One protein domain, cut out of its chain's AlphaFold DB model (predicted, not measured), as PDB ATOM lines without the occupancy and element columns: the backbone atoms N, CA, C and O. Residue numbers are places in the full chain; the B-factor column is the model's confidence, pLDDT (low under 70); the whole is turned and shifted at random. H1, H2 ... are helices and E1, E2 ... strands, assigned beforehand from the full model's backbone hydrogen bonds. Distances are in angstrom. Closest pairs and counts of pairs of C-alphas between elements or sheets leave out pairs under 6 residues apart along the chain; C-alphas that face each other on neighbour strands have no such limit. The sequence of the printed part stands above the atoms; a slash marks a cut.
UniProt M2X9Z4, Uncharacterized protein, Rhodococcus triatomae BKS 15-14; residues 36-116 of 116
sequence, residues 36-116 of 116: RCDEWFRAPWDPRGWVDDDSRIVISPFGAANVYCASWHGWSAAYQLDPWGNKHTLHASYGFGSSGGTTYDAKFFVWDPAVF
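Overview. This is residues 36 to 116 of the 116 residues of an uncharacterized protein of Rhodococcus triatomae BKS 15-14 (UniProt M2X9Z4). One sheet of five strands curls like part of a barrel, with E1 at one edge and E2 at the other, and the first printed residues, 36 to 42, run from beside E2 to E1 across the open side. The small helix H1 lies off the E1 edge and only grazes the sheet, and the long loop of residues 94 to 107 joins E4 to E5. The printed part has 81 residues, with one named helix and five named strands in the order H1, E1, E2, E3, E4, E5; the sheet is mixed, ordered E1, E5, E4, E3, E2. The class is mostly strand, though under half of the residues, 36 of 81, are in named elements. The whole is compact, with a radius of gyration of the C-alphas of 11.7 A, and rounded, spanning 32 by 28 by 24 A.

Arrangement. Residues 36 to 47 hold no named element, but residues 41 to 42 pair in parallel with residues 56 to 57 of E1, the edge strand of residues 56 to 59. Before E1 comes H1, residues 48 to 51, which is on the sheet but only grazes it, with its residues 48 to 50. The closest C-alphas of H1 and E1 are those of Gly 49 and Ile 57, 5.9 A apart. H1 is too short for any O i to N i+4 pair; its one O i to N i+3 pair is within hydrogen-bond range. After E1 comes the other edge strand, E2, residues 67 to 72; E1 and E2 are apart. E2 forms a hairpin with E3, residues 75 to 81, antiparallel at 159 degrees, with N 70 and O 77 2.9 A apart and N 77 and O 70 2.8 A apart, both within hydrogen-bond range. E3 forms a hairpin with E4, residues 87 to 93, antiparallel at 133 degrees, with N 80 and O 88 within hydrogen-bond range at 2.8 A. E4 forms a hairpin with E5, residues 108 to 115, antiparallel at 147 degrees, with N 110 and O 91 within hydrogen-bond range at 2.8 A. E2, E3, E4 and E5 make a meander, each strand the antiparallel neighbour of the one before. E5 is also the parallel neighbour of E1, at 43 degrees, with N 109 and O 57 within hydrogen-bond range at 2.8 A. The sheet is strongly twisted, with C-alphas up to 7.0 A off its best plane. From edge to edge the way across it turns by 121 degrees.

Along the chain. H1 begins at Arg 48, whose C-alpha is at (45.979, 95.275, 76.192), and ends at Val 51. E1 runs from Arg 56 to Ile 59, 9.9 A from first to last C-alpha. E2 runs from Val 67, C-alpha at (45.420, 81.984, 87.507), to Trp 72, 17.1 A. E3 runs from Trp 75 to Leu 81, 20.4 A. E4 runs from Lys 87 to Ser 93, 18.8 A. E5, the longest strand by residues, runs from Phe 108 to Val 115, 19.9 A, and ends with its C-alpha at (45.092, 67.743, 85.929).

Size, cuts and confidence. The two C-alphas farthest apart are those of Val 51 and Phe 116, 33.0 A. The printed part has no cut, and Phe 116 is the chain's last residue. The link from E4 to E5, with 14 residues, is long; that from E1 to E2 is short, and those from H1 to E1, E2 to E3 and E3 to E4 are tight. The mean pLDDT of the printed part is 84.3. It is under 70 for 13 residues, namely residues 74 to 75 and 94 to 104.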
ATOM      1  N   ARG A  36      47.016  84.127  93.942       94.44
ATOM      2  CA  ARG A  36      46.251  84.550  92.773       94.44
ATOM      3  C   ARG A  36      46.996  85.681  92.048       94.44
ATOM      4  O   ARG A  36      47.413  86.638  92.688       94.44
ATOM      5  N   CYS A  37      47.162  85.548  90.734       92.31
ATOM      6  CA  CYS A  37      47.978  86.436  89.893       92.31
ATOM      7  C   CYS A  37      47.334  86.716  88.519       92.31
ATOM      8  O   CYS A  37      48.022  87.091  87.570       92.31
ATOM      9  N   ASP A  38      46.020  86.514  88.377       93.38
ATOM     10  CA  ASP A  38      45.279  86.677  87.115       93.38
ATOM     11  C   ASP A  38      45.347  88.097  86.536       93.38
ATOM     12  O   ASP A  38      45.231  88.279  85.329       93.38
ATOM     13  N   GLU A  39      45.623  89.099  87.365       93.00
ATOM     14  CA  GLU A  39      45.850  90.485  86.944       93.00
ATOM     15  C   GLU A  39      47.040  90.671  85.985       93.00
ATOM     16  O   GLU A  39      47.055  91.631  85.208       93.00
ATOM     17  N   TRP A  40      48.009  89.749  85.999       90.75
ATOM     18  CA  TRP A  40      49.157  89.753  85.086       90.75
ATOM     19  C   TRP A  40      48.845  89.113  83.737       90.75
ATOM     20  O   TRP A  40      49.658  89.206  82.818       90.75
ATOM     21  N   PHE A  41      47.700  88.443  83.611       93.50
ATOM     22  CA  PHE A  41      47.338  87.683  82.427       93.50
ATOM     23  C   PHE A  41      46.220  88.360  81.642       93.50
ATOM     24  O   PHE A  41      45.296  88.978  82.169       93.50
ATOM     25  N   ARG A  42      46.305  88.214  80.326       95.62
ATOM     26  CA  ARG A  42      45.347  88.704  79.345       95.62
ATOM     27  C   ARG A  42      45.009  87.573  78.392       95.62
ATOM     28  O   ARG A  42      45.849  86.730  78.075       95.62
ATOM     29  N   ALA A  43      43.763  87.545  77.941       95.12
ATOM     30  CA  ALA A  43      43.368  86.613  76.899       95.12
ATOM     31  C   ALA A  43      43.952  87.059  75.543       95.12
ATOM     32  O   ALA A  43      44.201  88.252  75.358       95.12
ATOM     33  N   PRO A  44      44.117  86.160  74.557       93.31
ATOM     34  CA  PRO A  44      44.753  86.503  73.283       93.31
ATOM     35  C   PRO A  44      43.976  87.547  72.470       93.31
ATOM     36  O   PRO A  44      44.549  88.235  71.633       93.31
ATOM     37  N   TRP A  45      42.671  87.679  72.713       92.44
ATOM     38  CA  TRP A  45      41.809  88.671  72.068       92.44
ATOM     39  C   TRP A  45      41.761  90.020  72.796       92.44
ATOM     40  O   TRP A  45      41.147  90.946  72.275       92.44
ATOM     41  N   ASP A  46      42.363  90.148  73.984       94.38
ATOM     42  CA  ASP A  46      42.438  91.423  74.698       94.38
ATOM     43  C   ASP A  46      43.582  92.269  74.107       94.38
ATOM     44  O   ASP A  46      44.751  91.894  74.254       94.38
ATOM     45  N   PRO A  47      43.292  93.420  73.465       92.44
ATOM     46  CA  PRO A  47      44.319  94.268  72.867       92.44
ATOM     47  C   PRO A  47      45.389  94.712  73.867       92.44
ATOM     48  O   PRO A  47      46.547  94.878  73.490       92.44
ATOM     49  N   ARG A  48      45.034  94.857  75.151       90.25
ATOM     50  CA  ARG A  48      45.979  95.275  76.192       90.25
ATOM     51  C   ARG A  48      47.099  94.267  76.406       90.25
ATOM     52  O   ARG A  48      48.212  94.669  76.717       90.25
ATOM     53  N   GLY A  49      46.848  92.978  76.162       89.44
ATOM     54  CA  GLY A  49      47.885  91.945  76.234       89.44
ATOM     55  C   GLY A  49      49.028  92.144  75.235       89.44
ATOM     56  O   GLY A  49      50.137  91.663  75.472       89.44
ATOM     57  N   TRP A  50      48.777  92.875  74.144       88.50
ATOM     58  CA  TRP A  50      49.726  93.107  73.054       88.50
ATOM     59  C   TRP A  50      50.424  94.467  73.116       88.50
ATOM     60  O   TRP A  50      51.431  94.648  72.440       88.50
ATOM     61  N   VAL A  51      49.886  95.409  73.895       89.50
ATOM     62  CA  VAL A  51      50.414  96.779  74.024       89.50
ATOM     63  C   VAL A  51      51.126  96.985  75.361       89.50
ATOM     64  O   VAL A  51      52.114  97.709  75.410       89.50
ATOM     65  N   ASP A  52      50.651  96.341  76.429       87.06
ATOM     66  CA  ASP A  52      51.263  96.437  77.752       87.06
ATOM     67  C   ASP A  52      52.431  95.428  77.835       87.06
ATOM     68  O   ASP A  52      52.220  94.210  77.745       87.06
ATOM     69  N   ASP A  53      53.661  95.921  78.016       80.50
ATOM     70  CA  ASP A  53      54.876  95.089  78.070       80.50
ATOM     71  C   ASP A  53      54.843  94.084  79.234       80.50
ATOM     72  O   ASP A  53      55.205  92.922  79.055       80.50
ATOM     73  N   ASP A  54      54.285  94.488  80.378       84.75
ATOM     74  CA  ASP A  54      54.189  93.658  81.587       84.75
ATOM     75  C   ASP A  54      53.050  92.619  81.541       84.75
ATOM     76  O   ASP A  54      52.965  91.739  82.401       84.75
ATOM     77  N   SER A  55      52.148  92.701  80.555       89.56
ATOM     78  CA  SER A  55      51.040  91.747  80.433       89.56
ATOM     79  C   SER A  55      51.506  90.428  79.824       89.56
ATOM     80  O   SER A  55      52.190  90.406  78.805       89.56
ATOM     81  N   ARG A  56      51.053  89.306  80.377       90.88
ATOM     82  CA  ARG A  56      51.251  87.961  79.822       90.88
ATOM     83  C   ARG A  56      50.001  87.522  79.079       90.88
ATOM     84  O   ARG A  56      48.888  87.822  79.495       90.88
ATOM     85  N   ILE A  57      50.162  86.788  77.990       93.50
ATOM     86  CA  ILE A  57      49.057  86.229  77.216       93.50
ATOM     87  C   ILE A  57      48.880  84.770  77.615       93.50
ATOM     88  O   ILE A  57      49.803  83.969  77.468       93.50
ATOM     89  N   VAL A  58      47.689  84.411  78.089       93.88
ATOM     90  CA  VAL A  58      47.332  83.017  78.376       93.88
ATOM     91  C   VAL A  58      46.435  82.458  77.284       93.88
ATOM     92  O   VAL A  58      45.387  83.009  76.961       93.88
ATOM     93  N   ILE A  59      46.853  81.337  76.710       94.31
ATOM     94  CA  ILE A  59      46.105  80.565  75.727       94.31
ATOM     95  C   ILE A  59      45.400  79.451  76.498       94.31
ATOM     96  O   ILE A  59      45.979  78.402  76.771       94.31
ATOM     97  N   SER A  60      44.156  79.726  76.887       94.25
ATOM     98  CA  SER A  60      43.318  78.833  77.686       94.25
ATOM     99  C   SER A  60      41.867  78.854  77.202       94.25
ATOM    100  O   SER A  60      41.370  79.926  76.836       94.25
ATOM    101  N   PRO A  61      41.146  77.716  77.259       95.06
ATOM    102  CA  PRO A  61      39.707  77.679  76.999       95.06
ATOM    103  C   PRO A  61      38.882  78.497  78.009       95.06
ATOM    104  O   PRO A  61      37.727  78.813  77.734       95.06
ATOM    105  N   PHE A  62      39.458  78.865  79.157       93.75
ATOM    106  CA  PHE A  62      38.771  79.574  80.244       93.75
ATOM    107  C   PHE A  62      39.137  81.065  80.323       93.75
ATOM    108  O   PHE A  62      38.754  81.762  81.264       93.75
ATOM    109  N   GLY A  63      39.875  81.577  79.336       93.94
ATOM    110  CA  GLY A  63      40.374  82.949  79.344       93.94
ATOM    111  C   GLY A  63      41.485  83.150  80.377       93.94
ATOM    112  O   GLY A  63      42.293  82.255  80.603       93.94
ATOM    113  N   ALA A  64      41.539  84.338  80.988       95.38
ATOM    114  CA  ALA A  64      42.648  84.756  81.854       95.38
ATOM    115  C   ALA A  64      42.338  84.794  83.359       95.38
ATOM    116  O   ALA A  64      43.162  85.254  84.138       95.38
ATOM    117  N   ALA A  65      41.167  84.319  83.782       95.62
ATOM    118  CA  ALA A  65      40.773  84.318  85.190       95.62
ATOM    119  C   ALA A  65      41.331  83.106  85.956       95.62
ATOM    120  O   ALA A  65      41.713  82.103  85.353       95.62
ATOM    121  N   ASN A  66      41.304  83.179  87.292       96.44
ATOM    122  CA  ASN A  66      41.652  82.081  88.207       96.44
ATOM    123  C   ASN A  66      43.053  81.489  87.981       96.44
ATOM    124  O   ASN A  66      43.250  80.278  88.101       96.44
ATOM    125  N   VAL A  67      44.012  82.351  87.646       94.75
ATOM    126  CA  VAL A  67      45.420  81.984  87.507       94.75
ATOM    127  C   VAL A  67      46.132  82.181  88.840       94.75
ATOM    128  O   VAL A  67      45.942  83.195  89.519       94.75
ATOM    129  N   TYR A  68      46.950  81.203  89.203       93.81
ATOM    130  CA  TYR A  68      47.740  81.191  90.421       93.81
ATOM    131  C   TYR A  68      49.204  80.992  90.082       93.81
ATOM    132  O   TYR A  68      49.543  80.146  89.256       93.81
ATOM    133  N   CYS A  69      50.059  81.749  90.756       90.38
ATOM    134  CA  CYS A  69      51.488  81.774  90.525       90.38
ATOM    135  C   CYS A  69      52.237  81.499  91.825       90.38
ATOM    136  O   CYS A  69      51.825  81.939  92.899       90.38
ATOM    137  N   ALA A  70      53.378  80.838  91.710       87.50
ATOM    138  CA  ALA A  70      54.365  80.729  92.771       87.50
ATOM    139  C   ALA A  70      55.757  81.039  92.215       87.50
ATOM    140  O   ALA A  70      56.012  80.891  91.020       87.50
ATOM    141  N   SER A  71      56.649  81.485  93.095       80.25
ATOM    142  CA  SER A  71      58.057  81.751  92.800       80.25
ATOM    143  C   SER A  71      58.933  80.931  93.719       80.25
ATOM    144  O   SER A  71      58.666  80.875  94.920       80.25
ATOM    145  N   TRP A  72      60.009  80.363  93.196       74.94
ATOM    146  CA  TRP A  72      61.034  79.734  94.010       74.94
ATOM    147  C   TRP A  72      62.402  79.816  93.325       74.94
ATOM    148  O   TRP A  72      62.586  79.313  92.221       74.94
ATOM    149  N   HIS A  73      63.364  80.496  93.960       74.31
ATOM    150  CA  HIS A  73      64.743  80.677  93.469       74.31
ATOM    151  C   HIS A  73      64.879  81.015  91.967       74.31
ATOM    152  O   HIS A  73      65.717  80.451  91.268       74.31
ATOM    153  N   GLY A  74      64.065  81.950  91.462       66.12
ATOM    154  CA  GLY A  74      64.115  82.400  90.061       66.12
ATOM    155  C   GLY A  74      63.302  81.545  89.083       66.12
ATOM    156  O   GLY A  74      63.134  81.937  87.932       66.12
ATOM    157  N   TRP A  75      62.734  80.434  89.546       69.19
ATOM    158  CA  TRP A  75      61.722  79.677  88.823       69.19
ATOM    159  C   TRP A  75      60.348  80.197  89.220       69.19
ATOM    160  O   TRP A  75      60.069  80.412  90.397       69.19
ATOM    161  N   SER A  76      59.480  80.403  88.242       77.38
ATOM    162  CA  SER A  76      58.056  80.609  88.518       77.38
ATOM    163  C   SER A  76      57.337  79.279  88.358       77.38
ATOM    164  O   SER A  76      57.921  78.350  87.826       77.38
ATOM    165  N   ALA A  77      56.097  79.160  88.797       85.06
ATOM    166  CA  ALA A  77      55.149  78.156  88.334       85.06
ATOM    167  C   ALA A  77      53.791  78.824  88.228       85.06
ATOM    168  O   ALA A  77      53.486  79.713  89.024       85.06
ATOM    169  N   ALA A  78      52.983  78.400  87.264       89.94
ATOM    170  CA  ALA A  78      51.634  78.907  87.113       89.94
ATOM    171  C   ALA A  78      50.662  77.766  86.826       89.94
ATOM    172  O   ALA A  78      50.974  76.836  86.081       89.94
ATOM    173  N   TYR A  79      49.474  77.855  87.410       93.12
ATOM    174  CA  TYR A  79      48.346  77.005  87.066       93.12
ATOM    175  C   TYR A  79      47.076  77.837  86.950       93.12
ATOM    176  O   TYR A  79      46.982  78.939  87.489       93.12
ATOM    177  N   GLN A  80      46.082  77.292  86.264       95.50
ATOM    178  CA  GLN A  80      44.747  77.857  86.178       95.50
ATOM    179  C   GLN A  80      43.723  76.867  86.721       95.50
ATOM    180  O   GLN A  80      43.842  75.663  86.487       95.50
ATOM    181  N   LEU A  81      42.724  77.378  87.440       96.69
ATOM    182  CA  LEU A  81      41.556  76.582  87.803       96.69
ATOM    183  C   LEU A  81      40.534  76.584  86.670       96.69
ATOM    184  O   LEU A  81      40.171  77.645  86.153       96.69
ATOM    185  N   ASP A  82      40.040  75.402  86.331       95.50
ATOM    186  CA  ASP A  82      38.851  75.272  85.499       95.50
ATOM    187  C   ASP A  82      37.570  75.645  86.291       95.50
ATOM    188  O   ASP A  82      37.612  75.848  87.512       95.50
ATOM    189  N   PRO A  83      36.398  75.746  85.634       96.00
ATOM    190  CA  PRO A  83      35.133  76.044  86.312       96.00
ATOM    191  C   PRO A  83      34.694  75.012  87.364       96.00
ATOM    192  O   PRO A  83      33.802  75.301  88.160       96.00
ATOM    193  N   TRP A  84      35.287  73.818  87.363       94.88
ATOM    194  CA  TRP A  84      35.010  72.733  88.305       94.88
ATOM    195  C   TRP A  84      36.021  72.681  89.462       94.88
ATOM    196  O   TRP A  84      35.855  71.878  90.379       94.88
ATOM    197  N   GLY A  85      37.027  73.560  89.460       93.88
ATOM    198  CA  GLY A  85      38.057  73.657  90.488       93.88
ATOM    199  C   GLY A  85      39.270  72.747  90.276       93.88
ATOM    200  O   GLY A  85      40.088  72.640  91.190       93.88
ATOM    201  N   ASN A  86      39.424  72.107  89.112       94.88
ATOM    202  CA  ASN A  86      40.621  71.320  88.809       94.88
ATOM    203  C   ASN A  86      41.787  72.232  88.419       94.88
ATOM    204  O   ASN A  86      41.598  73.263  87.769       94.88
ATOM    205  N   LYS A  87      43.002  71.841  88.812       94.25
ATOM    206  CA  LYS A  87      44.233  72.584  88.528       94.25
ATOM    207  C   LYS A  87      44.853  72.113  87.224       94.25
ATOM    208  O   LYS A  87      45.066  70.922  87.037       94.25
ATOM    209  N   HIS A  88      45.203  73.072  86.378       93.06
ATOM    210  CA  HIS A  88      45.831  72.842  85.085       93.06
ATOM    211  C   HIS A  88      47.097  73.667  84.955       93.06
ATOM    212  O   HIS A  88      47.073  74.877  85.191       93.06
ATOM    213  N   THR A  89      48.201  73.034  84.574       91.88
ATOM    214  CA  THR A  89      49.485  73.727  84.443       91.88
ATOM    215  C   THR A  89      49.413  74.751  83.316       91.88
ATOM    216  O   THR A  89      48.835  74.496  82.260       91.88
ATOM    217  N   LEU A  90      50.017  75.918  83.532       90.62
ATOM    218  CA  LEU A  90      50.274  76.890  82.481       90.62
ATOM    219  C   LEU A  90      51.754  76.829  82.100       90.62
ATOM    220  O   LEU A  90      52.625  77.258  82.858       90.62
ATOM    221  N   HIS A  91      52.038  76.316  80.909       88.06
ATOM    222  CA  HIS A  91      53.401  76.212  80.397       88.06
ATOM    223  C   HIS A  91      53.825  77.518  79.744       88.06
ATOM    224  O   HIS A  91      53.221  77.958  78.764       88.06
ATOM    225  N   ALA A  92      54.896  78.117  80.250       85.50
ATOM    226  CA  ALA A  92      55.566  79.214  79.569       85.50
ATOM    227  C   ALA A  92      56.084  78.745  78.196       85.50
ATOM    228  O   ALA A  92      56.732  77.705  78.083       85.50
ATOM    229  N   SER A  93      55.784  79.513  77.150       77.75
ATOM    230  CA  SER A  93      56.270  79.289  75.788       77.75
ATOM    231  C   SER A  93      57.255  80.387  75.395       77.75
ATOM    232  O   SER A  93      56.868  81.547  75.223       77.75
ATOM    233  N   TYR A  94      58.524  80.022  75.198       66.62
ATOM    234  CA  TYR A  94      59.569  80.921  74.688       66.62
ATOM    235  C   TYR A  94      59.631  80.803  73.164       66.62
ATOM    236  O   TYR A  94      60.498  80.138  72.598       66.62
ATOM    237  N   GLY A  95      58.653  81.397  72.481       52.78
ATOM    238  CA  GLY A  95      58.553  81.301  71.024       52.78
ATOM    239  C   GLY A  95      58.234  79.887  70.515       52.78
ATOM    240  O   GLY A  95      58.137  78.921  71.272       52.78
ATOM    241  N   PHE A  96      57.998  79.787  69.204       39.88
ATOM    242  CA  PHE A  96      57.587  78.556  68.522       39.88
ATOM    243  C   PHE A  96      58.571  77.401  68.796       39.88
ATOM    244  O   PHE A  96      59.614  77.311  68.154       39.88
ATOM    245  N   GLY A  97      58.214  76.496  69.714       40.69
ATOM    246  CA  GLY A  97      58.841  75.174  69.826       40.69
ATOM    247  C   GLY A  97      59.538  74.817  71.141       40.69
ATOM    248  O   GLY A  97      60.145  73.752  71.190       40.69
ATOM    249  N   SER A  98      59.451  75.621  72.208       41.69
ATOM    250  CA  SER A  98      59.967  75.207  73.527       41.69
ATOM    251  C   SER A  98      58.907  75.322  74.630       41.69
ATOM    252  O   SER A  98      58.610  76.401  75.134       41.69
ATOM    253  N   SER A  99      58.323  74.177  74.993       46.72
ATOM    254  CA  SER A  99      57.520  73.984  76.204       46.72
ATOM    255  C   SER A  99      58.424  73.369  77.271       46.72
ATOM    256  O   SER A  99      58.545  72.147  77.374       46.72
ATOM    257  N   GLY A 100      59.147  74.211  78.003       45.78
ATOM    258  CA  GLY A 100      60.095  73.750  79.008       45.78
ATOM    259  C   GLY A 100      60.326  74.797  80.082       45.78
ATOM    260  O   GLY A 100      61.078  75.741  79.868       45.78
ATOM    261  N   GLY A 101      59.707  74.589  81.245       53.75
ATOM    262  CA  GLY A 101      59.964  75.351  82.464       53.75
ATOM    263  C   GLY A 101      59.301  76.727  82.513       53.75
ATOM    264  O   GLY A 101      59.171  77.440  81.522       53.75
ATOM    265  N   THR A 102      58.878  77.101  83.710       54.50
ATOM    266  CA  THR A 102      58.157  78.329  84.033       54.50
ATOM    267  C   THR A 102      59.135  79.438  84.445       54.50
ATOM    268  O   THR A 102      59.761  79.398  85.505       54.50
ATOM    269  N   THR A 103      59.263  80.464  83.602       60.50
ATOM    270  CA  THR A 103      60.102  81.660  83.804       60.50
ATOM    271  C   THR A 103      59.235  82.916  83.751       60.50
ATOM    272  O   THR A 103      58.249  82.973  83.014       60.50
ATOM    273  N   TYR A 104      59.623  83.931  84.525       61.62
ATOM    274  CA  TYR A 104      58.935  85.221  84.621       61.62
ATOM    275  C   TYR A 104      58.863  86.000  83.305       61.62
ATOM    276  O   TYR A 104      57.947  86.816  83.149       61.62
ATOM    277  N   ASP A 105      59.782  85.714  82.381       71.19
ATOM    278  CA  ASP A 105      59.998  86.490  81.157       71.19
ATOM    279  C   ASP A 105      59.170  85.993  79.963       71.19
ATOM    280  O   ASP A 105      59.217  86.570  78.875       71.19
ATOM    281  N   ALA A 106      58.410  84.908  80.122       81.88
ATOM    282  CA  ALA A 106      57.582  84.413  79.034       81.88
ATOM    283  C   ALA A 106      56.406  85.360  78.758       81.88
ATOM    284  O   ALA A 106      55.654  85.730  79.660       81.88
ATOM    285  N   LYS A 107      56.200  85.708  77.482       87.38
ATOM    286  CA  LYS A 107      55.006  86.452  77.049       87.38
ATOM    287  C   LYS A 107      53.786  85.545  76.927       87.38
ATOM    288  O   LYS A 107      52.677  86.001  77.177       87.38
ATOM    289  N   PHE A 108      53.977  84.282  76.545       88.94
ATOM    290  CA  PHE A 108      52.893  83.341  76.268       88.94
ATOM    291  C   PHE A 108      52.879  82.198  77.272       88.94
ATOM    292  O   PHE A 108      53.913  81.586  77.536       88.94
ATOM    293  N   PHE A 109      51.691  81.879  77.770       91.00
ATOM    294  CA  PHE A 109      51.432  80.744  78.643       91.00
ATOM    295  C   PHE A 109      50.339  79.879  78.034       91.00
ATOM    296  O   PHE A 109      49.286  80.386  77.655       91.00
ATOM    297  N   VAL A 110      50.584  78.581  77.925       92.38
ATOM    298  CA  VAL A 110      49.674  77.634  77.280       92.38
ATOM    299  C   VAL A 110      49.091  76.709  78.329       92.38
ATOM    300  O   VAL A 110      49.822  76.114  79.118       92.38
ATOM    301  N   TRP A 111      47.768  76.611  78.337       93.44
ATOM    302  CA  TRP A 111      47.031  75.736  79.234       93.44
ATOM    303  C   TRP A 111      47.209  74.260  78.869       93.44
ATOM    304  O   TRP A 111      47.086  73.881  77.702       93.44
ATOM    305  N   ASP A 112      47.482  73.437  79.880       91.50
ATOM    306  CA  ASP A 112      47.597  71.984  79.772       91.50
ATOM    307  C   ASP A 112      46.284  71.293  80.180       91.50
ATOM    308  O   ASP A 112      45.816  71.497  81.303       91.50
ATOM    309  N   PRO A 113      45.682  70.442  79.327       91.44
ATOM    310  CA  PRO A 113      44.496  69.681  79.704       91.44
ATOM    311  C   PRO A 113      44.707  68.673  80.833       91.44
ATOM    312  O   PRO A 113      43.720  68.235  81.425       91.44
ATOM    313  N   ALA A 114      45.946  68.290  81.143       89.25
ATOM    314  CA  ALA A 114      46.226  67.412  82.269       89.25
ATOM    315  C   ALA A 114      45.928  68.101  83.614       89.25
ATOM    316  O   ALA A 114      46.217  69.282  83.811       89.25
ATOM    317  N   VAL A 115      45.364  67.327  84.545       86.81
ATOM    318  CA  VAL A 115      45.092  67.743  85.929       86.81
ATOM    319  C   VAL A 115      46.180  67.190  86.848       86.81
ATOM    320  O   VAL A 115      46.675  66.086  86.604       86.81
ATOM    321  N   PHE A 116      46.520  67.924  87.910       78.44
ATOM    322  CA  PHE A 116      47.469  67.498  88.943       78.44
ATOM    323  C   PHE A 116      47.028  67.870  90.366       78.44
ATOM    324  O   PHE A 116      46.193  68.793  90.527       78.44
TER     325      PHE A 116